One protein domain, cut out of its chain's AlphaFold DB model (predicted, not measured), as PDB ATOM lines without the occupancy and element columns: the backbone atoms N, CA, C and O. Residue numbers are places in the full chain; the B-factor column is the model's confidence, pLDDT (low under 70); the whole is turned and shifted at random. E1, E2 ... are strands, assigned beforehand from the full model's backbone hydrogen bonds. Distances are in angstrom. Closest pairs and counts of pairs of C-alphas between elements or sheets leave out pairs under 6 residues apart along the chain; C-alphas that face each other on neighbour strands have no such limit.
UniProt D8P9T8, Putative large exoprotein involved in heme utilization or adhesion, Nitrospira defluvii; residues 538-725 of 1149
ATOM      1  N   ILE A 538      17.885  38.066  11.226       92.44
ATOM      2  CA  ILE A 538      19.314  37.971  11.526       92.44
ATOM      3  C   ILE A 538      19.553  36.675  12.295       92.44
ATOM      4  O   ILE A 538      18.878  36.398  13.282       92.44
ATOM      5  N   GLY A 539      20.529  35.880  11.870       93.00
ATOM      6  CA  GLY A 539      20.763  34.559  12.445       93.00
ATOM      7  C   GLY A 539      19.827  33.488  11.869       93.00
ATOM      8  O   GLY A 539      19.141  33.694  10.864       93.00
ATOM      9  N   ARG A 540      19.881  32.291  12.459       90.62
ATOM     10  CA  ARG A 540      19.114  31.094  12.068       90.62
ATOM     11  C   ARG A 540      18.886  30.215  13.306       90.62
ATOM     12  O   ARG A 540      19.658  30.314  14.258       90.62
ATOM     13  N   PRO A 541      17.910  29.289  13.289       89.56
ATOM     14  CA  PRO A 541      17.586  28.455  14.455       89.56
ATOM     15  C   PRO A 541      18.762  27.642  15.006       89.56
ATOM     16  O   PRO A 541      18.806  27.344  16.188       89.56
ATOM     17  N   THR A 542      19.734  27.296  14.165       89.94
ATOM     18  CA  THR A 542      20.917  26.502  14.534       89.94
ATOM     19  C   THR A 542      22.172  27.343  14.794       89.94
ATOM     20  O   THR A 542      23.250  26.787  15.003       89.94
ATOM     21  N   HIS A 543      22.071  28.676  14.757       93.31
ATOM     22  CA  HIS A 543      23.175  29.566  15.125       93.31
ATOM     23  C   HIS A 543      23.550  29.347  16.595       93.31
ATOM     24  O   HIS A 543      22.671  29.136  17.419       93.31
ATOM     25  N   SER A 544      24.847  29.302  16.904       92.88
ATOM     26  CA  SER A 544      25.380  28.975  18.240       92.88
ATOM     27  C   SER A 544      26.445  29.955  18.735       92.88
ATOM     28  O   SER A 544      26.798  29.912  19.913       92.88
ATOM     29  N   GLY A 545      26.940  30.843  17.864       92.56
ATOM     30  CA  GLY A 545      27.720  32.012  18.270       92.56
ATOM     31  C   GLY A 545      26.833  33.075  18.918       92.56
ATOM     32  O   GLY A 545      25.610  33.001  18.846       92.56
ATOM     33  N   ASN A 546      27.425  34.088  19.546       92.81
ATOM     34  CA  ASN A 546      26.644  35.179  20.138       92.81
ATOM     35  C   ASN A 546      26.100  36.115  19.049       92.81
ATOM     36  O   ASN A 546      26.706  36.249  17.987       92.81
ATOM     37  N   ILE A 547      24.976  36.780  19.310       93.50
ATOM     38  CA  ILE A 547      24.475  37.879  18.480       93.50
ATOM     39  C   ILE A 547      24.488  39.149  19.318       93.50
ATOM     40  O   ILE A 547      23.842  39.212  20.362       93.50
ATOM     41  N   PHE A 548      25.191  40.162  18.833       90.88
ATOM     42  CA  PHE A 548      25.192  41.500  19.399       90.88
ATOM     43  C   PHE A 548      24.449  42.455  18.476       90.88
ATOM     44  O   PHE A 548      24.665  42.449  17.263       90.88
ATOM     45  N   VAL A 549      23.574  43.263  19.062       89.19
ATOM     46  CA  VAL A 549      22.810  44.293  18.358       89.19
ATOM     47  C   VAL A 549      23.228  45.648  18.899       89.19
ATOM     48  O   VAL A 549      23.001  45.919  20.079       89.19
ATOM     49  N   THR A 550      23.815  46.474  18.032       82.06
ATOM     50  CA  THR A 550      24.397  47.783  18.356       82.06
ATOM     51  C   THR A 550      23.844  48.870  17.424       82.06
ATOM     52  O   THR A 550      23.525  48.604  16.275       82.06
ATOM     53  N   GLY A 551      23.675  50.113  17.881       71.38
ATOM     54  CA  GLY A 551      23.503  51.277  16.986       71.38
ATOM     55  C   GLY A 551      22.337  51.256  15.975       71.38
ATOM     56  O   GLY A 551      22.386  51.961  14.968       71.38
ATOM     57  N   VAL A 552      21.274  50.471  16.188       73.88
ATOM     58  CA  VAL A 552      20.135  50.388  15.248       73.88
ATOM     59  C   VAL A 552      19.143  51.529  15.508       73.88
ATOM     60  O   VAL A 552      18.116  51.360  16.167       73.88
ATOM     61  N   ALA A 553      19.463  52.718  14.993       61.91
ATOM     62  CA  ALA A 553      18.700  53.945  15.244       61.91
ATOM     63  C   ALA A 553      17.340  54.026  14.517       61.91
ATOM     64  O   ALA A 553      16.494  54.826  14.910       61.91
ATOM     65  N   ALA A 554      17.119  53.241  13.459       68.38
ATOM     66  CA  ALA A 554      15.825  53.134  12.783       68.38
ATOM     67  C   ALA A 554      15.714  51.787  12.055       68.38
ATOM     68  O   ALA A 554      16.416  51.548  11.073       68.38
ATOM     69  N   ALA A 555      14.837  50.903  12.532       67.19
ATOM     70  CA  ALA A 555      14.560  49.642  11.851       67.19
ATOM     71  C   ALA A 555      13.620  49.874  10.645       67.19
ATOM     72  O   ALA A 555      12.513  50.381  10.827       67.19
ATOM     73  N   PRO A 556      14.009  49.501   9.414       65.50
ATOM     74  CA  PRO A 556      13.194  49.738   8.215       65.50
ATOM     75  C   PRO A 556      11.990  48.781   8.088       65.50
ATOM     76  O   PRO A 556      11.062  49.040   7.327       65.50
ATOM     77  N   SER A 557      11.986  47.674   8.832       74.88
ATOM     78  CA  SER A 557      10.931  46.655   8.872       74.88
ATOM     79  C   SER A 557      10.922  45.968  10.244       74.88
ATOM     80  O   SER A 557      11.757  46.271  11.098       74.88
ATOM     81  N   SER A 558       9.971  45.059  10.478       81.56
ATOM     82  CA  SER A 558      10.013  44.216  11.679       81.56
ATOM     83  C   SER A 558      11.238  43.300  11.619       81.56
ATOM     84  O   SER A 558      11.430  42.571  10.642       81.56
ATOM     85  N   ILE A 559      12.063  43.351  12.665       87.56
ATOM     86  CA  ILE A 559      13.302  42.574  12.762       87.56
ATOM     87  C   ILE A 559      13.045  41.316  13.589       87.56
ATOM     88  O   ILE A 559      12.440  41.364  14.661       87.56
ATOM     89  N   GLN A 560      13.549  40.192  13.094       91.25
ATOM     90  CA  GLN A 560      13.626  38.922  13.797       91.25
ATOM     91  C   GLN A 560      15.085  38.559  14.027       91.25
ATOM     92  O   GLN A 560      15.859  38.434  13.087       91.25
ATOM     93  N   ILE A 561      15.477  38.347  15.273       93.62
ATOM     94  CA  ILE A 561      16.806  37.846  15.616       93.62
ATOM     95  C   ILE A 561      16.646  36.409  16.080       93.62
ATOM     96  O   ILE A 561      15.844  36.134  16.969       93.62
ATOM     97  N   VAL A 562      17.389  35.486  15.482       94.25
ATOM     98  CA  VAL A 562      17.241  34.054  15.736       94.25
ATOM     99  C   VAL A 562      18.595  33.435  16.060       94.25
ATOM    100  O   VAL A 562      19.455  33.286  15.192       94.25
ATOM    101  N   ASN A 563      18.748  33.021  17.312       94.12
ATOM    102  CA  ASN A 563      19.870  32.251  17.829       94.12
ATOM    103  C   ASN A 563      19.305  31.100  18.662       94.12
ATOM    104  O   ASN A 563      19.004  31.303  19.827       94.12
ATOM    105  N   GLY A 564      19.072  29.924  18.077       88.25
ATOM    106  CA  GLY A 564      18.474  28.794  18.810       88.25
ATOM    107  C   GLY A 564      19.485  27.805  19.400       88.25
ATOM    108  O   GLY A 564      19.079  26.846  20.051       88.25
ATOM    109  N   GLY A 565      20.787  28.005  19.176       91.94
ATOM    110  CA  GLY A 565      21.858  27.157  19.697       91.94
ATOM    111  C   GLY A 565      22.307  27.558  21.103       91.94
ATOM    112  O   GLY A 565      21.505  27.760  22.008       91.94
ATOM    113  N   THR A 566      23.618  27.627  21.330       92.19
ATOM    114  CA  THR A 566      24.181  27.898  22.666       92.19
ATOM    115  C   THR A 566      24.493  29.367  22.938       92.19
ATOM    116  O   THR A 566      24.735  29.727  24.088       92.19
ATOM    117  N   GLY A 567      24.525  30.203  21.900       93.50
ATOM    118  CA  GLY A 567      24.909  31.607  22.003       93.50
ATOM    119  C   GLY A 567      23.833  32.472  22.652       93.50
ATOM    120  O   GLY A 567      22.663  32.089  22.738       93.50
ATOM    121  N   SER A 568      24.237  33.650  23.124       94.38
ATOM    122  CA  SER A 568      23.320  34.661  23.655       94.38
ATOM    123  C   SER A 568      22.878  35.646  22.572       94.38
ATOM    124  O   SER A 568      23.551  35.817  21.550       94.38
ATOM    125  N   VAL A 569      21.770  36.345  22.819       96.25
ATOM    126  CA  VAL A 569      21.431  37.585  22.106       96.25
ATOM    127  C   VAL A 569      21.561  38.753  23.074       96.25
ATOM    128  O   VAL A 569      20.909  38.759  24.115       96.25
ATOM    129  N   THR A 570      22.380  39.743  22.738       93.88
ATOM    130  CA  THR A 570      22.668  40.884  23.610       93.88
ATOM    131  C   THR A 570      22.462  42.196  22.864       93.88
ATOM    132  O   THR A 570      23.070  42.429  21.821       93.88
ATOM    133  N   PHE A 571      21.625  43.069  23.418       91.50
ATOM    134  CA  PHE A 571      21.452  44.442  22.946       91.50
ATOM    135  C   PHE A 571      22.365  45.368  23.747       91.50
ATOM    136  O   PHE A 571      22.255  45.414  24.972       91.50
ATOM    137  N   GLU A 572      23.249  46.100  23.079       86.12
ATOM    138  CA  GLU A 572      24.230  46.978  23.723       86.12
ATOM    139  C   GLU A 572      24.743  48.063  22.773       86.12
ATOM    140  O   GLU A 572      24.660  47.912  21.565       86.12
ATOM    141  N   ASN A 573      25.277  49.154  23.326       70.25
ATOM    142  CA  ASN A 573      25.711  50.348  22.598       70.25
ATOM    143  C   ASN A 573      24.615  51.018  21.726       70.25
ATOM    144  O   ASN A 573      24.364  50.620  20.592       70.25
ATOM    145  N   ALA A 574      24.092  52.149  22.230       68.25
ATOM    146  CA  ALA A 574      23.115  53.060  21.606       68.25
ATOM    147  C   ALA A 574      21.689  52.490  21.396       68.25
ATOM    148  O   ALA A 574      21.525  51.346  20.998       68.25
ATOM    149  N   PRO A 575      20.627  53.281  21.655       75.75
ATOM    150  CA  PRO A 575      19.252  52.779  21.731       75.75
ATOM    151  C   PRO A 575      18.774  52.131  20.424       75.75
ATOM    152  O   PRO A 575      19.016  52.656  19.339       75.75
ATOM    153  N   TYR A 576      18.024  51.033  20.543       78.69
ATOM    154  CA  TYR A 576      17.254  50.481  19.429       78.69
ATOM    155  C   TYR A 576      15.946  51.263  19.306       78.69
ATOM    156  O   TYR A 576      15.134  51.245  20.235       78.69
ATOM    157  N   ALA A 577      15.714  51.919  18.169       77.56
ATOM    158  CA  ALA A 577      14.446  52.584  17.885       77.56
ATOM    159  C   ALA A 577      13.731  51.883  16.722       77.56
ATOM    160  O   ALA A 577      14.122  51.963  15.557       77.56
ATOM    161  N   GLY A 578      12.659  51.170  17.066       69.38
ATOM    162  CA  GLY A 578      11.874  50.367  16.134       69.38
ATOM    163  C   GLY A 578      10.885  51.172  15.295       69.38
ATOM    164  O   GLY A 578      10.299  50.609  14.385       69.38
ATOM    165  N   GLY A 579      10.659  52.457  15.594       75.44
ATOM    166  CA  GLY A 579       9.767  53.314  14.804       75.44
ATOM    167  C   GLY A 579       8.356  52.741  14.611       75.44
ATOM    168  O   GLY A 579       7.859  52.760  13.491       75.44
ATOM    169  N   ASN A 580       7.730  52.221  15.677       79.44
ATOM    170  CA  ASN A 580       6.432  51.516  15.674       79.44
ATOM    171  C   ASN A 580       6.437  50.074  15.127       79.44
ATOM    172  O   ASN A 580       5.384  49.438  15.082       79.44
ATOM    173  N   GLN A 581       7.602  49.522  14.777       84.75
ATOM    174  CA  GLN A 581       7.740  48.148  14.287       84.75
ATOM    175  C   GLN A 581       7.914  47.134  15.425       84.75
ATOM    176  O   GLN A 581       8.438  47.445  16.496       84.75
ATOM    177  N   SER A 582       7.503  45.888  15.175       87.69
ATOM    178  CA  SER A 582       7.688  44.790  16.128       87.69
ATOM    179  C   SER A 582       9.121  44.251  16.099       87.69
ATOM    180  O   SER A 582       9.775  44.246  15.054       87.69
ATOM    181  N   LEU A 583       9.592  43.757  17.245       90.94
ATOM    182  CA  LEU A 583      10.899  43.115  17.401       90.94
ATOM    183  C   LEU A 583      10.702  41.701  17.952       90.94
ATOM    184  O   LEU A 583      10.202  41.540  19.064       90.94
ATOM    185  N   GLY A 584      11.093  40.692  17.175       92.81
ATOM    186  CA  GLY A 584      11.112  39.288  17.590       92.81
ATOM    187  C   GLY A 584      12.531  38.821  17.888       92.81
ATOM    188  O   GLY A 584      13.433  39.034  17.083       92.81
ATOM    189  N   VAL A 585      12.759  38.188  19.037       95.50
ATOM    190  CA  VAL A 585      14.076  37.680  19.438       95.50
ATOM    191  C   VAL A 585      13.956  36.272  19.983       95.50
ATOM    192  O   VAL A 585      13.328  36.042  21.017       95.50
ATOM    193  N   THR A 586      14.594  35.333  19.300       95.06
ATOM    194  CA  THR A 586      14.726  33.944  19.728       95.06
ATOM    195  C   THR A 586      16.141  33.715  20.225       95.06
ATOM    196  O   THR A 586      17.089  33.867  19.454       95.06
ATOM    197  N   GLY A 587      16.285  33.377  21.503       93.69
ATOM    198  CA  GLY A 587      17.563  33.069  22.139       93.69
ATOM    199  C   GLY A 587      17.660  31.601  22.550       93.69
ATOM    200  O   GLY A 587      16.684  30.992  22.980       93.69
ATOM    201  N   GLY A 588      18.853  31.037  22.492       92.50
ATOM    202  CA  GLY A 588      19.102  29.652  22.846       92.50
ATOM    203  C   GLY A 588      19.387  29.504  24.334       92.50
ATOM    204  O   GLY A 588      18.847  30.241  25.160       92.50
ATOM    205  N   THR A 589      20.264  28.578  24.716       93.75
ATOM    206  CA  THR A 589      20.635  28.396  26.134       93.75
ATOM    207  C   THR A 589      21.437  29.570  26.701       93.75
ATOM    208  O   THR A 589      21.475  29.741  27.916       93.75
ATOM    209  N   GLY A 590      22.054  30.392  25.842       94.44
ATOM    210  CA  GLY A 590      22.772  31.607  26.238       94.44
ATOM    211  C   GLY A 590      21.865  32.758  26.690       94.44
ATOM    212  O   GLY A 590      22.363  33.729  27.255       94.44
ATOM    213  N   GLY A 591      20.547  32.655  26.485       96.19
ATOM    214  CA  GLY A 591      19.579  33.651  26.939       96.19
ATOM    215  C   GLY A 591      19.561  34.944  26.121       96.19
ATOM    216  O   GLY A 591      20.200  35.072  25.073       96.19
ATOM    217  N   ILE A 592      18.793  35.914  26.618       97.56
ATOM    218  CA  ILE A 592      18.638  37.244  26.022       97.56
ATOM    219  C   ILE A 592      19.005  38.297  27.069       97.56
ATOM    220  O   ILE A 592      18.464  38.300  28.174       97.56
ATOM    221  N   THR A 593      19.903  39.213  26.714       96.12
ATOM    222  CA  THR A 593      20.316  40.326  27.575       96.12
ATOM    223  C   THR A 593      19.952  41.664  26.941       96.12
ATOM    224  O   THR A 593      20.361  41.969  25.821       96.12
ATOM    225  N   ILE A 594      19.207  42.487  27.673       95.06
ATOM    226  CA  ILE A 594      18.887  43.867  27.304       95.06
ATOM    227  C   ILE A 594      19.817  44.783  28.104       95.06
ATOM    228  O   ILE A 594      19.593  45.023  29.290       95.06
ATOM    229  N   GLY A 595      20.889  45.252  27.466       92.62
ATOM    230  CA  GLY A 595      21.875  46.168  28.047       92.62
ATOM    231  C   GLY A 595      21.674  47.633  27.651       92.62
ATOM    232  O   GLY A 595      22.533  48.464  27.931       92.62
ATOM    233  N   GLN A 596      20.569  47.962  26.981       89.88
ATOM    234  CA  GLN A 596      20.273  49.302  26.476       89.88
ATOM    235  C   GLN A 596      18.777  49.518  26.245       89.88
ATOM    236  O   GLN A 596      17.987  48.583  26.348       89.88
ATOM    237  N   SER A 597      18.383  50.752  25.913       91.12
ATOM    238  CA  SER A 597      16.981  51.062  25.635       91.12
ATOM    239  C   SER A 597      16.479  50.395  24.352       91.12
ATOM    240  O   SER A 597      17.132  50.469  23.308       91.12
ATOM    241  N   LEU A 598      15.296  49.788  24.446       92.81
ATOM    242  CA  LEU A 598      14.511  49.253  23.338       92.81
ATOM    243  C   LEU A 598      13.214  50.063  23.238       92.81
ATOM    244  O   LEU A 598      12.332  49.915  24.082       92.81
ATOM    245  N   THR A 599      13.095  50.907  22.215       91.38
ATOM    246  CA  THR A 599      11.935  51.788  22.013       91.38
ATOM    247  C   THR A 599      11.178  51.379  20.754       91.38
ATOM    248  O   THR A 599      11.596  51.690  19.639       91.38
ATOM    249  N   LEU A 600      10.057  50.679  20.919       89.81
ATOM    250  CA  LEU A 600       9.226  50.169  19.826       89.81
ATOM    251  C   LEU A 600       7.986  51.022  19.545       89.81
ATOM    252  O   LEU A 600       7.359  50.807  18.517       89.81
ATOM    253  N   GLY A 601       7.624  51.975  20.410       86.56
ATOM    254  CA  GLY A 601       6.387  52.751  20.257       86.56
ATOM    255  C   GLY A 601       5.166  51.827  20.250       86.56
ATOM    256  O   GLY A 601       5.006  51.032  21.173       86.56
ATOM    257  N   THR A 602       4.353  51.862  19.189       86.69
ATOM    258  CA  THR A 602       3.176  50.976  19.058       86.69
ATOM    259  C   THR A 602       3.517  49.518  18.699       86.69
ATOM    260  O   THR A 602       2.618  48.695  18.538       86.69
ATOM    261  N   GLY A 603       4.798  49.188  18.505       88.50
ATOM    262  CA  GLY A 603       5.253  47.846  18.144       88.50
ATOM    263  C   GLY A 603       5.217  46.858  19.315       88.50
ATOM    264  O   GLY A 603       5.338  47.237  20.480       88.50
ATOM    265  N   THR A 604       5.092  45.562  19.009       92.00
ATOM    266  CA  THR A 604       5.159  44.493  20.015       92.00
ATOM    267  C   THR A 604       6.592  43.979  20.170       92.00
ATOM    268  O   THR A 604       7.233  43.606  19.183       92.00
ATOM    269  N   LEU A 605       7.073  43.874  21.408       95.38
ATOM    270  CA  LEU A 605       8.278  43.121  21.746       95.38
ATOM    271  C   LEU A 605       7.922  41.644  21.944       95.38
ATOM    272  O   LEU A 605       7.060  41.324  22.759       95.38
ATOM    273  N   ARG A 606       8.605  40.735  21.245       95.94
ATOM    274  CA  ARG A 606       8.504  39.286  21.455       95.94
ATOM    275  C   ARG A 606       9.877  38.716  21.776       95.94
ATOM    276  O   ARG A 606      10.768  38.736  20.934       95.94
ATOM    277  N   LEU A 607      10.044  38.195  22.983       97.00
ATOM    278  CA  LEU A 607      11.259  37.517  23.422       97.00
ATOM    279  C   LEU A 607      10.927  36.058  23.719       97.00
ATOM    280  O   LEU A 607       9.999  35.767  24.471       97.00
ATOM    281  N   THR A 608      11.674  35.125  23.147       96.50
ATOM    282  CA  THR A 608      11.511  33.694  23.419       96.50
ATOM    283  C   THR A 608      12.876  33.058  23.580       96.50
ATOM    284  O   THR A 608      13.722  33.190  22.704       96.50
ATOM    285  N   THR A 609      13.132  32.381  24.698       96.81
ATOM    286  CA  THR A 609      14.426  31.731  24.901       96.81
ATOM    287  C   THR A 609      14.380  30.481  25.765       96.81
ATOM    288  O   THR A 609      13.540  30.351  26.649       96.81
ATOM    289  N   THR A 610      15.317  29.558  25.534       94.69
ATOM    290  CA  THR A 610      15.577  28.430  26.443       94.69
ATOM    291  C   THR A 610      16.550  28.785  27.576       94.69
ATOM    292  O   THR A 610      16.801  27.956  28.445       94.69
ATOM    293  N   GLY A 611      17.130  29.986  27.568       95.88
ATOM    294  CA  GLY A 611      17.933  30.541  28.657       95.88
ATOM    295  C   GLY A 611      17.118  31.454  29.578       95.88
ATOM    296  O   GLY A 611      15.900  31.307  29.705       95.88
ATOM    297  N   ALA A 612      17.802  32.399  30.226       96.81
ATOM    298  CA  ALA A 612      17.188  33.476  31.003       96.81
ATOM    299  C   ALA A 612      17.025  34.751  30.159       96.81
ATOM    300  O   ALA A 612      17.747  34.954  29.179       96.81
ATOM    301  N   ILE A 613      16.110  35.628  30.569       98.06
ATOM    302  CA  ILE A 613      15.970  36.979  30.010       98.06
ATOM    303  C   ILE A 613      16.348  37.980  31.095       98.06
ATOM    304  O   ILE A 613      15.733  37.995  32.157       98.06
ATOM    305  N   SER A 614      17.350  38.820  30.835       96.69
ATOM    306  CA  SER A 614      17.865  39.778  31.817       96.69
ATOM    307  C   SER A 614      17.992  41.180  31.235       96.69
ATOM    308  O   SER A 614      18.689  41.394  30.245       96.69
ATOM    309  N   GLN A 615      17.377  42.157  31.889       96.69
ATOM    310  CA  GLN A 615      17.535  43.575  31.595       96.69
ATOM    311  C   GLN A 615      18.566  44.199  32.541       96.69
ATOM    312  O   GLN A 615      18.260  44.563  33.679       96.69
ATOM    313  N   THR A 616      19.803  44.319  32.068       93.81
ATOM    314  CA  THR A 616      20.924  44.854  32.849       93.81
ATOM    315  C   THR A 616      20.992  46.379  32.813       93.81
ATOM    316  O   THR A 616      21.497  46.977  33.760       93.81
ATOM    317  N   ALA A 617      20.464  47.008  31.759       90.00
ATOM    318  CA  ALA A 617      20.383  48.459  31.620       90.00
ATOM    319  C   ALA A 617      19.324  48.876  30.582       90.00
ATOM    320  O   ALA A 617      18.745  48.042  29.885       90.00
ATOM    321  N   GLY A 618      19.100  50.189  30.472       88.25
ATOM    322  CA  GLY A 618      18.208  50.792  29.484       88.25
ATOM    323  C   GLY A 618      16.718  50.637  29.783       88.25
ATOM    324  O   GLY A 618      16.313  49.981  30.735       88.25
ATOM    325  N   THR A 619      15.898  51.279  28.961       91.69
ATOM    326  CA  THR A 619      14.437  51.342  29.115       91.69
ATOM    327  C   THR A 619      13.743  50.493  28.063       91.69
ATOM    328  O   THR A 619      14.072  50.591  26.882       91.69
ATOM    329  N   LEU A 620      12.760  49.691  28.458       94.38
ATOM    330  CA  LEU A 620      11.877  49.000  27.524       94.38
ATOM    331  C   LEU A 620      10.611  49.833  27.312       94.38
ATOM    332  O   LEU A 620       9.846  49.984  28.252       94.38
ATOM    333  N   ILE A 621      10.381  50.340  26.103       93.81
ATOM    334  CA  ILE A 621       9.174  51.095  25.739       93.81
ATOM    335  C   ILE A 621       8.471  50.363  24.593       93.81
ATOM    336  O   ILE A 621       9.013  50.301  23.485       93.81
ATOM    337  N   ALA A 622       7.288  49.803  24.838       94.88
ATOM    338  CA  ALA A 622       6.519  49.057  23.837       94.88
ATOM    339  C   ALA A 622       5.021  49.036  24.168       94.88
ATOM    340  O   ALA A 622       4.643  48.928  25.325       94.88
ATOM    341  N   GLU A 623       4.146  49.019  23.166       95.31
ATOM    342  CA  GLU A 623       2.707  48.820  23.407       95.31
ATOM    343  C   GLU A 623       2.426  47.460  24.057       95.31
ATOM    344  O   GLU A 623       1.568  47.298  24.922       95.31
ATOM    345  N   THR A 624       3.157  46.435  23.630       95.56
ATOM    346  CA  THR A 624       2.945  45.068  24.096       95.56
ATOM    347  C   THR A 624       4.278  44.353  24.246       95.56
ATOM    348  O   THR A 624       5.130  44.453  23.363       95.56
ATOM    349  N   ALA A 625       4.454  43.592  25.326       97.06
ATOM    350  CA  ALA A 625       5.604  42.720  25.534       97.06
ATOM    351  C   ALA A 625       5.155  41.277  25.805       97.06
ATOM    352  O   ALA A 625       4.481  40.991  26.793       97.06
ATOM    353  N   GLY A 626       5.552  40.372  24.910       97.44
ATOM    354  CA  GLY A 626       5.407  38.926  25.032       97.44
ATOM    355  C   GLY A 626       6.755  38.303  25.360       97.44
ATOM    356  O   GLY A 626       7.662  38.351  24.531       97.44
ATOM    357  N   VAL A 627       6.915  37.742  26.555       97.88
ATOM    358  CA  VAL A 627       8.231  37.327  27.062       97.88
ATOM    359  C   VAL A 627       8.174  35.892  27.577       97.88
ATOM    360  O   VAL A 627       7.514  35.611  28.567       97.88
ATOM    361  N   SER A 628       8.874  34.968  26.924       97.12
ATOM    362  CA  SER A 628       8.920  33.554  27.305       97.12
ATOM    363  C   SER A 628      10.355  33.104  27.529       97.12
ATOM    364  O   SER A 628      11.184  33.204  26.627       97.12
ATOM    365  N   ALA A 629      10.636  32.537  28.694       97.38
ATOM    366  CA  ALA A 629      11.932  31.954  29.021       97.38
ATOM    367  C   ALA A 629      11.760  30.544  29.600       97.38
ATOM    368  O   ALA A 629      10.760  30.245  30.249       97.38
ATOM    369  N   ALA A 630      12.728  29.651  29.396       95.44
ATOM    370  CA  ALA A 630      12.744  28.393  30.146       95.44
ATOM    371  C   ALA A 630      13.279  28.591  31.578       95.44
ATOM    372  O   ALA A 630      12.901  27.843  32.474       95.44
ATOM    373  N   SER A 631      14.128  29.603  31.787       95.12
ATOM    374  CA  SER A 631      14.631  30.039  33.097       95.12
ATOM    375  C   SER A 631      13.980  31.370  33.518       95.12
ATOM    376  O   SER A 631      12.923  31.731  33.003       95.12
ATOM    377  N   GLY A 632      14.593  32.114  34.442       96.06
ATOM    378  CA  GLY A 632      14.045  33.362  34.982       96.06
ATOM    379  C   GLY A 632      13.948  34.524  33.981       96.06
ATOM    380  O   GLY A 632      14.724  34.623  33.022       96.06
ATOM    381  N   ILE A 633      13.009  35.436  34.251       98.50
ATOM    382  CA  ILE A 633      12.816  36.712  33.545       98.50
ATOM    383  C   ILE A 633      13.022  37.859  34.536       98.50
ATOM    384  O   ILE A 633      12.288  37.976  35.516       98.50
ATOM    385  N   THR A 634      13.956  38.760  34.240       98.00
ATOM    386  CA  THR A 634      14.189  39.981  35.022       98.00
ATOM    387  C   THR A 634      14.152  41.201  34.114       98.00
ATOM    388  O   THR A 634      15.123  41.505  33.425       98.00
ATOM    389  N   LEU A 635      13.038  41.928  34.143       97.69
ATOM    390  CA  LEU A 635      12.799  43.188  33.436       97.69
ATOM    391  C   LEU A 635      12.537  44.295  34.468       97.69
ATOM    392  O   LEU A 635      11.429  44.814  34.594       97.69
ATOM    393  N   ALA A 636      13.548  44.578  35.286       94.62
ATOM    394  CA  ALA A 636      13.391  45.304  36.547       94.62
ATOM    395  C   ALA A 636      13.743  46.803  36.474       94.62
ATOM    396  O   ALA A 636      13.839  47.458  37.513       94.62
ATOM    397  N   GLN A 637      13.974  47.358  35.280       96.00
ATOM    398  CA  GLN A 637      14.364  48.765  35.158       96.00
ATOM    399  C   GLN A 637      13.161  49.693  35.423       96.00
ATOM    400  O   GLN A 637      12.076  49.467  34.887       96.00
ATOM    401  N   PRO A 638      13.326  50.759  36.231       92.69
ATOM    402  CA  PRO A 638      12.208  51.573  36.720       92.69
ATOM    403  C   PRO A 638      11.514  52.399  35.634       92.69
ATOM    404  O   PRO A 638      10.367  52.784  35.812       92.69
ATOM    405  N   LEU A 639      12.205  52.667  34.525       94.44
ATOM    406  CA  LEU A 639      11.734  53.500  33.416       94.44
ATOM    407  C   LEU A 639      11.156  52.686  32.247       94.44
ATOM    408  O   LEU A 639      11.035  53.202  31.137       94.44
ATOM    409  N   ASN A 640      10.856  51.406  32.458       96.12
ATOM    410  CA  ASN A 640      10.111  50.629  31.473       96.12
ATOM    411  C   ASN A 640       8.701  51.209  31.300       96.12
ATOM    412  O   ASN A 640       8.106  51.683  32.261       96.12
ATOM    413  N   ASP A 641       8.173  51.163  30.089       95.50
ATOM    414  CA  ASP A 641       6.838  51.631  29.742       95.50
ATOM    415  C   ASP A 641       6.208  50.656  28.743       95.50
ATOM    416  O   ASP A 641       6.370  50.768  27.525       95.50
ATOM    417  N   VAL A 642       5.562  49.627  29.288       96.69
ATOM    418  CA  VAL A 642       4.828  48.610  28.540       96.69
ATOM    419  C   VAL A 642       3.350  48.696  28.877       96.69
ATOM    420  O   VAL A 642       2.991  48.561  30.043       96.69
ATOM    421  N   ALA A 643       2.484  48.863  27.874       96.44
ATOM    422  CA  ALA A 643       1.043  48.953  28.117       96.44
ATOM    423  C   ALA A 643       0.403  47.579  28.394       96.44
ATOM    424  O   ALA A 643      -0.434  47.465  29.289       96.44
ATOM    425  N   THR A 644       0.808  46.526  27.675       97.25
ATOM    426  CA  THR A 644       0.329  45.144  27.888       97.25
ATOM    427  C   THR A 644       1.477  44.150  28.058       97.25
ATOM    428  O   THR A 644       2.344  44.040  27.192       97.25
ATOM    429  N   LEU A 645       1.451  43.363  29.135       97.88
ATOM    430  CA  LEU A 645       2.410  42.292  29.414       97.88
ATOM    431  C   LEU A 645       1.739  40.916  29.299       97.88
ATOM    432  O   LEU A 645       0.707  40.675  29.928       97.88
ATOM    433  N   ALA A 646       2.368  39.993  28.572       98.25
ATOM    434  CA  ALA A 646       2.155  38.558  28.748       98.25
ATOM    435  C   ALA A 646       3.514  37.870  28.880       98.25
ATOM    436  O   ALA A 646       4.387  38.035  28.025       98.25
ATOM    437  N   ALA A 647       3.721  37.118  29.956       98.19
ATOM    438  CA  ALA A 647       5.038  36.578  30.249       98.19
ATOM    439  C   ALA A 647       4.979  35.198  30.895       98.19
ATOM    440  O   ALA A 647       4.104  34.926  31.711       98.19
ATOM    441  N   GLN A 648       5.919  34.325  30.535       97.56
ATOM    442  CA  GLN A 648       6.002  32.993  31.113       97.56
ATOM    443  C   GLN A 648       7.437  32.535  31.384       97.56
ATOM    444  O   GLN A 648       8.321  32.724  30.542       97.56
ATOM    445  N   THR A 649       7.650  31.868  32.518       97.31
ATOM    446  CA  THR A 649       8.852  31.059  32.778       97.31
ATOM    447  C   THR A 649       8.484  29.601  33.023       97.31
ATOM    448  O   THR A 649       7.509  29.315  33.718       97.31
ATOM    449  N   ALA A 650       9.258  28.663  32.468       93.88
ATOM    450  CA  ALA A 650       9.107  27.243  32.810       93.88
ATOM    451  C   ALA A 650       9.699  26.929  34.198       93.88
ATOM    452  O   ALA A 650       9.146  26.126  34.946       93.88
ATOM    453  N   ALA A 651      10.807  27.584  34.548       92.06
ATOM    454  CA  ALA A 651      11.458  27.531  35.850       92.06
ATOM    455  C   ALA A 651      11.995  28.920  36.239       92.06
ATOM    456  O   ALA A 651      12.306  29.737  35.375       92.06
ATOM    457  N   GLY A 652      12.157  29.173  37.538       95.75
ATOM    458  CA  GLY A 652      12.718  30.426  38.053       95.75
ATOM    459  C   GLY A 652      11.727  31.592  38.116       95.75
ATOM    460  O   GLY A 652      10.570  31.485  37.703       95.75
ATOM    461  N   ASP A 653      12.207  32.704  38.667       97.75
ATOM    462  CA  ASP A 653      11.386  33.862  39.018       97.75
ATOM    463  C   ASP A 653      11.087  34.770  37.818       97.75
ATOM    464  O   ASP A 653      11.825  34.808  36.828       97.75
ATOM    465  N   LEU A 654      10.014  35.547  37.945       98.56
ATOM    466  CA  LEU A 654       9.604  36.578  37.003       98.56
ATOM    467  C   LEU A 654       9.506  37.915  37.734       98.56
ATOM    468  O   LEU A 654       8.681  38.092  38.626       98.56
ATOM    469  N   THR A 655      10.339  38.877  37.346       98.31
ATOM    470  CA  THR A 655      10.289  40.254  37.847       98.31
ATOM    471  C   THR A 655      10.026  41.210  36.696       98.31
ATOM    472  O   THR A 655      10.798  41.246  35.736       98.31
ATOM    473  N   PHE A 656       8.971  42.011  36.813       98.25
ATOM    474  CA  PHE A 656       8.646  43.061  35.856       98.25
ATOM    475  C   PHE A 656       8.358  44.374  36.582       98.25
ATOM    476  O   PHE A 656       7.472  44.439  37.435       98.25
ATOM    477  N   THR A 657       9.103  45.412  36.219       96.94
ATOM    478  CA  THR A 657       8.907  46.783  36.692       96.94
ATOM    479  C   THR A 657       8.456  47.646  35.531       96.94
ATOM    480  O   THR A 657       9.031  47.546  34.449       96.94
ATOM    481  N   ASN A 658       7.470  48.507  35.777       96.75
ATOM    482  CA  ASN A 658       6.934  49.472  34.830       96.75
ATOM    483  C   ASN A 658       6.753  50.843  35.497       96.75
ATOM    484  O   ASN A 658       6.213  50.939  36.601       96.75
ATOM    485  N   ASN A 659       7.167  51.902  34.811       95.38
ATOM    486  CA  ASN A 659       7.012  53.289  35.238       95.38
ATOM    487  C   ASN A 659       5.543  53.718  35.263       95.38
ATOM    488  O   ASN A 659       5.135  54.478  36.132       95.38
ATOM    489  N   ASN A 660       4.752  53.230  34.309       93.81
ATOM    490  CA  ASN A 660       3.333  53.538  34.179       93.81
ATOM    491  C   ASN A 660       2.472  52.338  34.609       93.81
ATOM    492  O   ASN A 660       2.972  51.312  35.081       93.81
ATOM    493  N   GLY A 661       1.155  52.468  34.458       94.44
ATOM    494  CA  GLY A 661       0.241  51.332  34.551       94.44
ATOM    495  C   GLY A 661       0.419  50.354  33.390       94.44
ATOM    496  O   GLY A 661       0.946  50.728  32.345       94.44
ATOM    497  N   PHE A 662      -0.010  49.109  33.575       97.38
ATOM    498  CA  PHE A 662       0.014  48.089  32.526       97.38
ATOM    499  C   PHE A 662      -1.102  47.066  32.718       97.38
ATOM    500  O   PHE A 662      -1.604  46.859  33.820       97.38
ATOM    501  N   THR A 663      -1.485  46.396  31.639       98.00
ATOM    502  CA  THR A 663      -2.465  45.311  31.665       98.00
ATOM    503  C   THR A 663      -1.762  43.967  31.527       98.00
ATOM    504  O   THR A 663      -0.955  43.767  30.622       98.00
ATOM    505  N   ILE A 664      -2.097  43.014  32.390       98.12
ATOM    506  CA  ILE A 664      -1.768  41.603  32.195       98.12
ATOM    507  C   ILE A 664      -2.755  41.035  31.175       98.12
ATOM    508  O   ILE A 664      -3.964  40.976  31.428       98.12
ATOM    509  N   GLY A 665      -2.246  40.665  30.003       96.94
ATOM    510  CA  GLY A 665      -3.069  40.334  28.843       96.94
ATOM    511  C   GLY A 665      -2.482  39.241  27.971       96.94
ATOM    512  O   GLY A 665      -1.959  38.248  28.473       96.94
ATOM    513  N   THR A 666      -2.609  39.392  26.655       95.94
ATOM    514  CA  THR A 666      -2.196  38.369  25.687       95.94
ATOM    515  C   THR A 666      -1.286  38.931  24.621       95.94
ATOM    516  O   THR A 666      -1.485  40.055  24.162       95.94
ATOM    517  N   VAL A 667      -0.375  38.096  24.134       95.81
ATOM    518  CA  VAL A 667       0.389  38.347  22.915       95.81
ATOM    519  C   VAL A 667       0.108  37.231  21.925       95.81
ATOM    520  O   VAL A 667       0.266  36.053  22.236       95.81
ATOM    521  N   THR A 668      -0.324  37.599  20.720       92.44
ATOM    522  CA  THR A 668      -0.630  36.639  19.655       92.44
ATOM    523  C   THR A 668       0.638  35.989  19.105       92.44
ATOM    524  O   THR A 668       1.698  36.625  19.040       92.44
ATOM    525  N   ALA A 669       0.514  34.732  18.674       89.00
ATOM    526  CA  ALA A 669       1.577  34.025  17.971       89.00
ATOM    527  C   ALA A 669       1.899  34.702  16.632       89.00
ATOM    528  O   ALA A 669       1.023  35.280  15.982       89.00
ATOM    529  N   THR A 670       3.148  34.591  16.201       84.44
ATOM    530  CA  THR A 670       3.597  35.016  14.872       84.44
ATOM    531  C   THR A 670       3.664  33.828  13.915       84.44
ATOM    532  O   THR A 670       3.864  32.681  14.313       84.44
ATOM    533  N   ALA A 671       3.529  34.099  12.615       81.12
ATOM    534  CA  ALA A 671       3.658  33.082  11.566       81.12
ATOM    535  C   ALA A 671       5.102  32.568  11.383       81.12
ATOM    536  O   ALA A 671       5.343  31.682  10.570       81.12
ATOM    537  N   ASP A 672       6.064  33.127  12.124       76.62
ATOM    538  CA  ASP A 672       7.479  32.758  12.057       76.62
ATOM    539  C   ASP A 672       7.813  31.428  12.745       76.62
ATOM    540  O   ASP A 672       8.896  30.889  12.532       76.62
ATOM    541  N   GLY A 673       6.888  30.888  13.546       80.12
ATOM    542  CA  GLY A 673       7.066  29.632  14.272       80.12
ATOM    543  C   GLY A 673       8.010  29.708  15.478       80.12
ATOM    544  O   GLY A 673       8.226  28.683  16.122       80.12
ATOM    545  N   PHE A 674       8.554  30.883  15.809       84.62
ATOM    546  CA  PHE A 674       9.474  31.072  16.931       84.62
ATOM    547  C   PHE A 674       8.814  31.675  18.168       84.62
ATOM    548  O   PHE A 674       9.215  31.348  19.286       84.62
ATOM    549  N   HIS A 675       7.811  32.539  17.988       91.31
ATOM    550  CA  HIS A 675       7.136  33.202  19.103       91.31
ATOM    551  C   HIS A 675       5.711  32.659  19.282       91.31
ATOM    552  O   HIS A 675       4.812  33.012  18.510       91.31
ATOM    553  N   PRO A 676       5.481  31.792  20.288       90.75
ATOM    554  CA  PRO A 676       4.157  31.247  20.558       90.75
ATOM    555  C   PRO A 676       3.210  32.322  21.106       90.75
ATOM    556  O   PRO A 676       3.630  33.400  21.530       90.75
ATOM    557  N   ALA A 677       1.914  32.008  21.122       94.06
ATOM    558  CA  ALA A 677       0.941  32.828  21.828       94.06
ATOM    559  C   ALA A 677       1.196  32.742  23.338       94.06
ATOM    560  O   ALA A 677       1.423  31.654  23.866       94.06
ATOM    561  N   LEU A 678       1.135  33.885  24.017       96.69
ATOM    562  CA  LEU A 678       1.289  33.997  25.465       96.69
ATOM    563  C   LEU A 678       0.038  34.634  26.058       96.69
ATOM    564  O   LEU A 678      -0.499  35.591  25.499       96.69
ATOM    565  N   THR A 679      -0.409  34.118  27.198       95.75
ATOM    566  CA  THR A 679      -1.608  34.588  27.898       95.75
ATOM    567  C   THR A 679      -1.319  34.720  29.384       95.75
ATOM    568  O   THR A 679      -0.913  33.747  30.016       95.75
ATOM    569  N   GLY A 680      -1.565  35.900  29.943       97.00
ATOM    570  CA  GLY A 680      -1.366  36.174  31.358       97.00
ATOM    571  C   GLY A 680       0.105  36.223  31.770       97.00
ATOM    572  O   GLY A 680       1.002  36.460  30.955       97.00
ATOM    573  N   VAL A 681       0.341  36.011  33.063       98.31
ATOM    574  CA  VAL A 681       1.685  35.930  33.649       98.31
ATOM    575  C   VAL A 681       1.825  34.606  34.391       98.31
ATOM    576  O   VAL A 681       1.104  34.360  35.351       98.31
ATOM    577  N   SER A 682       2.765  33.758  33.978       97.69
ATOM    578  CA  SER A 682       3.053  32.488  34.654       97.69
ATOM    579  C   SER A 682       4.530  32.380  35.013       97.69
ATOM    580  O   SER A 682       5.391  32.717  34.209       97.69
ATOM    581  N   ALA A 683       4.861  31.853  36.182       97.94
ATOM    582  CA  ALA A 683       6.242  31.547  36.529       97.94
ATOM    583  C   ALA A 683       6.355  30.188  37.211       97.94
ATOM    584  O   ALA A 683       5.499  29.811  38.008       97.94
ATOM    585  N   GLY A 684       7.444  29.470  36.932       94.38
ATOM    586  CA  GLY A 684       7.809  28.283  37.710       94.38
ATOM    587  C   GLY A 684       8.266  28.620  39.140       94.38
ATOM    588  O   GLY A 684       8.322  27.731  39.985       94.38
ATOM    589  N   GLY A 685       8.607  29.889  39.404       96.19
ATOM    590  CA  GLY A 685       8.987  30.429  40.712       96.19
ATOM    591  C   GLY A 685       8.119  31.614  41.153       96.19
ATOM    592  O   GLY A 685       6.908  31.651  40.910       96.19
ATOM    593  N   ALA A 686       8.744  32.587  41.820       97.56
ATOM    594  CA  ALA A 686       8.074  33.763  42.360       97.56
ATOM    595  C   ALA A 686       7.823  34.832  41.288       97.56
ATOM    596  O   ALA A 686       8.651  35.071  40.410       97.56
ATOM    597  N   ILE A 687       6.698  35.535  41.408       98.62
ATOM    598  CA  ILE A 687       6.327  36.670  40.563       98.62
ATOM    599  C   ILE A 687       6.450  37.957  41.381       98.62
ATOM    600  O   ILE A 687       5.837  38.092  42.439       98.62
ATOM    601  N   THR A 688       7.216  38.929  40.886       98.25
ATOM    602  CA  THR A 688       7.221  40.312  41.381       98.25
ATOM    603  C   THR A 688       6.752  41.251  40.274       98.25
ATOM    604  O   THR A 688       7.380  41.329  39.219       98.25
ATOM    605  N   LEU A 689       5.674  41.991  40.533       97.88
ATOM    606  CA  LEU A 689       5.134  43.007  39.634       97.88
ATOM    607  C   LEU A 689       5.223  44.379  40.293       97.88
ATOM    608  O   LEU A 689       4.714  44.572  41.399       97.88
ATOM    609  N   GLN A 690       5.844  45.335  39.608       96.69
ATOM    610  CA  GLN A 690       5.937  46.715  40.063       96.69
ATOM    611  C   GLN A 690       5.331  47.669  39.033       96.69
ATOM    612  O   GLN A 690       5.787  47.706  37.894       96.69
ATOM    613  N   GLY A 691       4.329  48.453  39.438       95.44
ATOM    614  CA  GLY A 691       3.656  49.431  38.578       95.44
ATOM    615  C   GLY A 691       3.664  50.834  39.183       95.44
ATOM    616  O   GLY A 691       3.302  51.016  40.348       95.44
ATOM    617  N   GLY A 692       4.066  51.838  38.404       94.31
ATOM    618  CA  GLY A 692       3.944  53.245  38.808       94.31
ATOM    619  C   GLY A 692       2.554  53.851  38.555       94.31
ATOM    620  O   GLY A 692       2.237  54.902  39.108       94.31
ATOM    621  N   GLY A 693       1.695  53.160  37.794       95.00
ATOM    622  CA  GLY A 693       0.275  53.481  37.593       95.00
ATOM    623  C   GLY A 693      -0.612  52.231  37.649       95.00
ATOM    624  O   GLY A 693      -0.138  51.161  38.021       95.00
ATOM    625  N   ALA A 694      -1.893  52.357  37.288       96.25
ATOM    626  CA  ALA A 694      -2.884  51.285  37.441       96.25
ATOM    627  C   ALA A 694      -2.483  49.975  36.736       96.25
ATOM    628  O   ALA A 694      -2.199  49.972  35.536       96.25
ATOM    629  N   VAL A 695      -2.499  48.866  37.474       97.94
ATOM    630  CA  VAL A 695      -2.232  47.526  36.949       97.94
ATOM    631  C   VAL A 695      -3.542  46.758  36.855       97.94
ATOM    632  O   VAL A 695      -4.174  46.477  37.871       97.94
ATOM    633  N   ALA A 696      -3.947  46.422  35.635       96.94
ATOM    634  CA  ALA A 696      -5.184  45.699  35.357       96.94
ATOM    635  C   ALA A 696      -4.902  44.268  34.888       96.94
ATOM    636  O   ALA A 696      -3.810  43.950  34.416       96.94
ATOM    637  N   GLN A 697      -5.911  43.409  34.970       97.75
ATOM    638  CA  GLN A 697      -5.819  42.020  34.547       97.75
ATOM    639  C   GLN A 697      -6.968  41.635  33.622       97.75
ATOM    640  O   GLN A 697      -8.127  41.931  33.890       97.75
ATOM    641  N   THR A 698      -6.634  40.912  32.556       95.19
ATOM    642  CA  THR A 698      -7.614  40.237  31.686       95.19
ATOM    643  C   THR A 698      -7.418  38.724  31.629       95.19
ATOM    644  O   THR A 698      -8.288  38.031  31.117       95.19
ATOM    645  N   HIS A 699      -6.268  38.229  32.099       96.50
ATOM    646  CA  HIS A 699      -5.871  36.824  32.039       96.50
ATOM    647  C   HIS A 699      -5.088  36.425  33.288       96.50
ATOM    648  O   HIS A 699      -4.352  37.240  33.847       96.50
ATOM    649  N   ARG A 700      -5.197  35.150  33.654       96.38
ATOM    650  CA  ARG A 700      -4.575  34.483  34.803       96.38
ATOM    651  C   ARG A 700      -3.136  34.896  35.155       96.38
ATOM    652  O   ARG A 700      -2.265  35.024  34.295       96.38
ATOM    653  N   ILE A 701      -2.885  34.970  36.461       98.44
ATOM    654  CA  ILE A 701      -1.567  34.948  37.100       98.44
ATOM    655  C   ILE A 701      -1.354  33.576  37.755       98.44
ATOM    656  O   ILE A 701      -2.227  33.088  38.470       98.44
ATOM    657  N   HIS A 702      -0.202  32.948  37.528       97.81
ATOM    658  CA  HIS A 702       0.128  31.640  38.102       97.81
ATOM    659  C   HIS A 702       1.590  31.562  38.542       97.81
ATOM    660  O   HIS A 702       2.489  31.798  37.742       97.81
ATOM    661  N   GLY A 703       1.852  31.196  39.792       97.12
ATOM    662  CA  GLY A 703       3.220  31.020  40.281       97.12
ATOM    663  C   GLY A 703       3.276  30.645  41.753       97.12
ATOM    664  O   GLY A 703       2.250  30.561  42.423       97.12
ATOM    665  N   SER A 704       4.478  30.439  42.295       96.69
ATOM    666  CA  SER A 704       4.606  30.064  43.711       96.69
ATOM    667  C   SER A 704       4.189  31.203  44.641       96.69
ATOM    668  O   SER A 704       3.619  30.964  45.700       96.69
ATOM    669  N   SER A 705       4.445  32.451  44.254       97.38
ATOM    670  CA  SER A 705       4.033  33.626  45.018       97.38
ATOM    671  C   SER A 705       3.835  34.843  44.128       97.38
ATOM    672  O   SER A 705       4.545  34.983  43.134       97.38
ATOM    673  N   LEU A 706       2.977  35.769  44.548       98.31
ATOM    674  CA  LEU A 706       2.814  37.088  43.944       98.31
ATOM    675  C   LEU A 706       3.237  38.184  44.924       98.31
ATOM    676  O   LEU A 706       2.714  38.284  46.035       98.31
ATOM    677  N   ARG A 707       4.175  39.032  44.500       98.06
ATOM    678  CA  ARG A 707       4.567  40.250  45.207       98.06
ATOM    679  C   ARG A 707       4.247  41.480  44.368       98.06
ATOM    680  O   ARG A 707       4.768  41.619  43.263       98.06
ATOM    681  N   LEU A 708       3.438  42.380  44.915       98.19
ATOM    682  CA  LEU A 708       3.057  43.644  44.282       98.19
ATOM    683  C   LEU A 708       3.822  44.812  44.907       98.19
ATOM    684  O   LEU A 708       3.904  44.915  46.132       98.19
ATOM    685  N   LEU A 709       4.380  45.687  44.072       96.62
ATOM    686  CA  LEU A 709       5.147  46.865  44.485       96.62
ATOM    687  C   LEU A 709       4.711  48.109  43.698       96.62
ATOM    688  O   LEU A 709       4.297  48.011  42.546       96.62
ATOM    689  N   GLY A 710       4.902  49.299  44.262       94.62
ATOM    690  CA  GLY A 710       4.755  50.562  43.528       94.62
ATOM    691  C   GLY A 710       3.506  51.360  43.892       94.62
ATOM    692  O   GLY A 710       2.878  51.124  44.922       94.62
ATOM    693  N   SER A 711       3.201  52.371  43.081       90.44
ATOM    694  CA  SER A 711       2.250  53.425  43.448       90.44
ATOM    695  C   SER A 711       0.857  53.291  42.846       90.44
ATOM    696  O   SER A 711      -0.052  53.992  43.279       90.44
ATOM    697  N   GLY A 712       0.681  52.435  41.841       84.81
ATOM    698  CA  GLY A 712      -0.608  52.274  41.176       84.81
ATOM    699  C   GLY A 712      -1.587  51.361  41.917       84.81
ATOM    700  O   GLY A 712      -1.150  50.484  42.669       84.81
ATOM    701  N   PRO A 713      -2.903  51.508  41.674       94.69
ATOM    702  CA  PRO A 713      -3.877  50.520  42.112       94.69
ATOM    703  C   PRO A 713      -3.712  49.218  41.317       94.69
ATOM    704  O   PRO A 713      -3.448  49.246  40.114       94.69
ATOM    705  N   PHE A 714      -3.898  48.081  41.980       97.94
ATOM    706  CA  PHE A 714      -3.840  46.751  41.375       97.94
ATOM    707  C   PHE A 714      -5.245  46.154  41.325       97.94
ATOM    708  O   PHE A 714      -5.833  45.901  42.370       97.94
ATOM    709  N   THR A 715      -5.773  45.899  40.129       97.62
ATOM    710  CA  THR A 715      -7.062  45.228  39.915       97.62
ATOM    711  C   THR A 715      -6.825  43.897  39.211       97.62
ATOM    712  O   THR A 715      -6.765  43.820  37.983       97.62
ATOM    713  N   LEU A 716      -6.651  42.848  40.015       98.06
ATOM    714  CA  LEU A 716      -6.221  41.511  39.609       98.06
ATOM    715  C   LEU A 716      -7.297  40.474  39.972       98.06
ATOM    716  O   LEU A 716      -7.146  39.680  40.902       98.06
ATOM    717  N   THR A 717      -8.430  40.533  39.275       96.50
ATOM    718  CA  THR A 717      -9.689  39.876  39.668       96.50
ATOM    719  C   THR A 717     -10.037  38.619  38.863       96.50
ATOM    720  O   THR A 717     -11.159  38.121  38.955       96.50
ATOM    721  N   ASP A 718      -9.108  38.083  38.066       96.50
ATOM    722  CA  ASP A 718      -9.338  36.822  37.354       96.50
ATOM    723  C   ASP A 718      -9.478  35.662  38.359       96.50
ATOM    724  O   ASP A 718      -8.562  35.362  39.122       96.50
ATOM    725  N   HIS A 719     -10.627  34.985  38.355       94.56
ATOM    726  CA  HIS A 719     -10.934  33.906  39.300       94.56
ATOM    727  C   HIS A 719     -10.086  32.639  39.098       94.56
ATOM    728  O   HIS A 719     -10.232  31.677  39.850       94.56
ATOM    729  N   THR A 720      -9.285  32.579  38.032       95.94
ATOM    730  CA  THR A 720      -8.376  31.464  37.741       95.94
ATOM    731  C   THR A 720      -6.951  31.717  38.214       95.94
ATOM    732  O   THR A 720      -6.108  30.833  38.070       95.94
ATOM    733  N   ASN A 721      -6.666  32.901  38.763       97.94
ATOM    734  CA  ASN A 721      -5.412  33.182  39.453       97.94
ATOM    735  C   ASN A 721      -5.090  32.098  40.476       97.94
ATOM    736  O   ASN A 721      -5.979  31.650  41.182       97.94
ATOM    737  N   GLU A 722      -3.833  31.684  40.557       97.12
ATOM    738  CA  GLU A 722      -3.431  30.619  41.480       97.12
ATOM    739  C   GLU A 722      -2.010  30.898  41.963       97.12
ATOM    740  O   GLU A 722      -1.042  30.680  41.219       97.12
ATOM    741  N   VAL A 723      -1.888  31.424  43.186       97.69
ATOM    742  CA  VAL A 723      -0.600  31.606  43.863       97.69
ATOM    743  C   VAL A 723      -0.676  31.145  45.311       97.69
ATOM    744  O   VAL A 723      -1.643  31.384  46.016       97.69
ATOM    745  N   THR A 724       0.389  30.516  45.807       96.44
ATOM    746  CA  THR A 724       0.362  29.981  47.184       96.44
ATOM    747  C   THR A 724       0.576  31.062  48.247       96.44
ATOM    748  O   THR A 724       0.088  30.955  49.373       96.44
ATOM    749  N   ALA A 725       1.317  32.119  47.901       97.44
ATOM    750  CA  ALA A 725       1.625  33.221  48.800       97.44
ATOM    751  C   ALA A 725       1.455  34.574  48.109       97.44
ATOM    752  O   ALA A 725       1.874  34.764  46.966       97.44
TER     753      ALA A 725
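This is residues 538 to 725 of the 1149 residues of the protein "Putative large exoprotein involved in heme utilization or adhesion" of Nitrospira defluvii (UniProt D8P9T8). The chain is wound in stacked turns as a solenoid, and its strands fall by turns into two parallel sheets of nine strands each, face to face across a flattened core. The long axis runs along the stack from E1 and E2 to E17 and E18, and the stretch of residues 665 to 685 folds back along one side of it. The printed part has 188 residues, no named helix and 18 strands, E1 to E18; the class is all strand, though under half of the residues, 93, are in named strands. The whole is compact, with a radius of gyration of the C-alphas of 15.3 A and spans of 41 by 29 by 28 A.

One sheet holds E1 (538 to 540), E3 (559 to 563), E5 (583 to 587), E7 (598 to 609), E9 (620 to 629), E11 (641 to 649), E13 (662 to 664), E15 (695 to 697) and E17 (714 to 716). The other holds E2 (547 to 549), E4 (569 to 571), E6 (592 to 594), E8 (613 to 615), E10 (633 to 635), E12 (654 to 658), E14 (686 to 691), E16 (701 to 710) and E18 (722 to 725). E11 measures 20.9 A, E16 18.0 A and E7 17.6 A. C-alpha 538 is at (19.314, 37.971, 11.526), C-alpha 725 at (1.625, 33.221, 48.800).

Both sheets, twisted, run in the order just given, with edge strands E1 and E17, and E2 and E18. They form a sandwich, two sheets face to face, with best planes 18 degrees apart. E7 and E9 are parallel at 6 degrees, with N 605 and O 624 at 2.8 A, within hydrogen-bond range. E12 and E14 are parallel at 2 degrees, with N 688 and O 654 at 2.8 A. E7 bends by 136 degrees at residue 601, and E16 by 115 degrees at residue 704. E16 is staggered, pairing with E18 over residues 702 to 705 and with E14 over 705 to 710; N 706 and O 725 are 2.8 A apart. Between the sheets, the closest C-alphas of E11 and E12, Asp 641 and Asn 658, are 5.5 A apart. E11 and E16 are near each other, while E1 and E18 are apart.

The two C-alphas farthest apart, of Pro 556 and Thr 724, are 45.5 A apart. The printed part has no cut. The long links are E4 to E5, with 11 residues, and E13 to E14, with 21. Within the latter, residues 681 to 682 pair in parallel with residues 647 to 648 of E11. Mean pLDDT of the printed part is 92.5; residues 553 to 556, 574 and 578 are under 70.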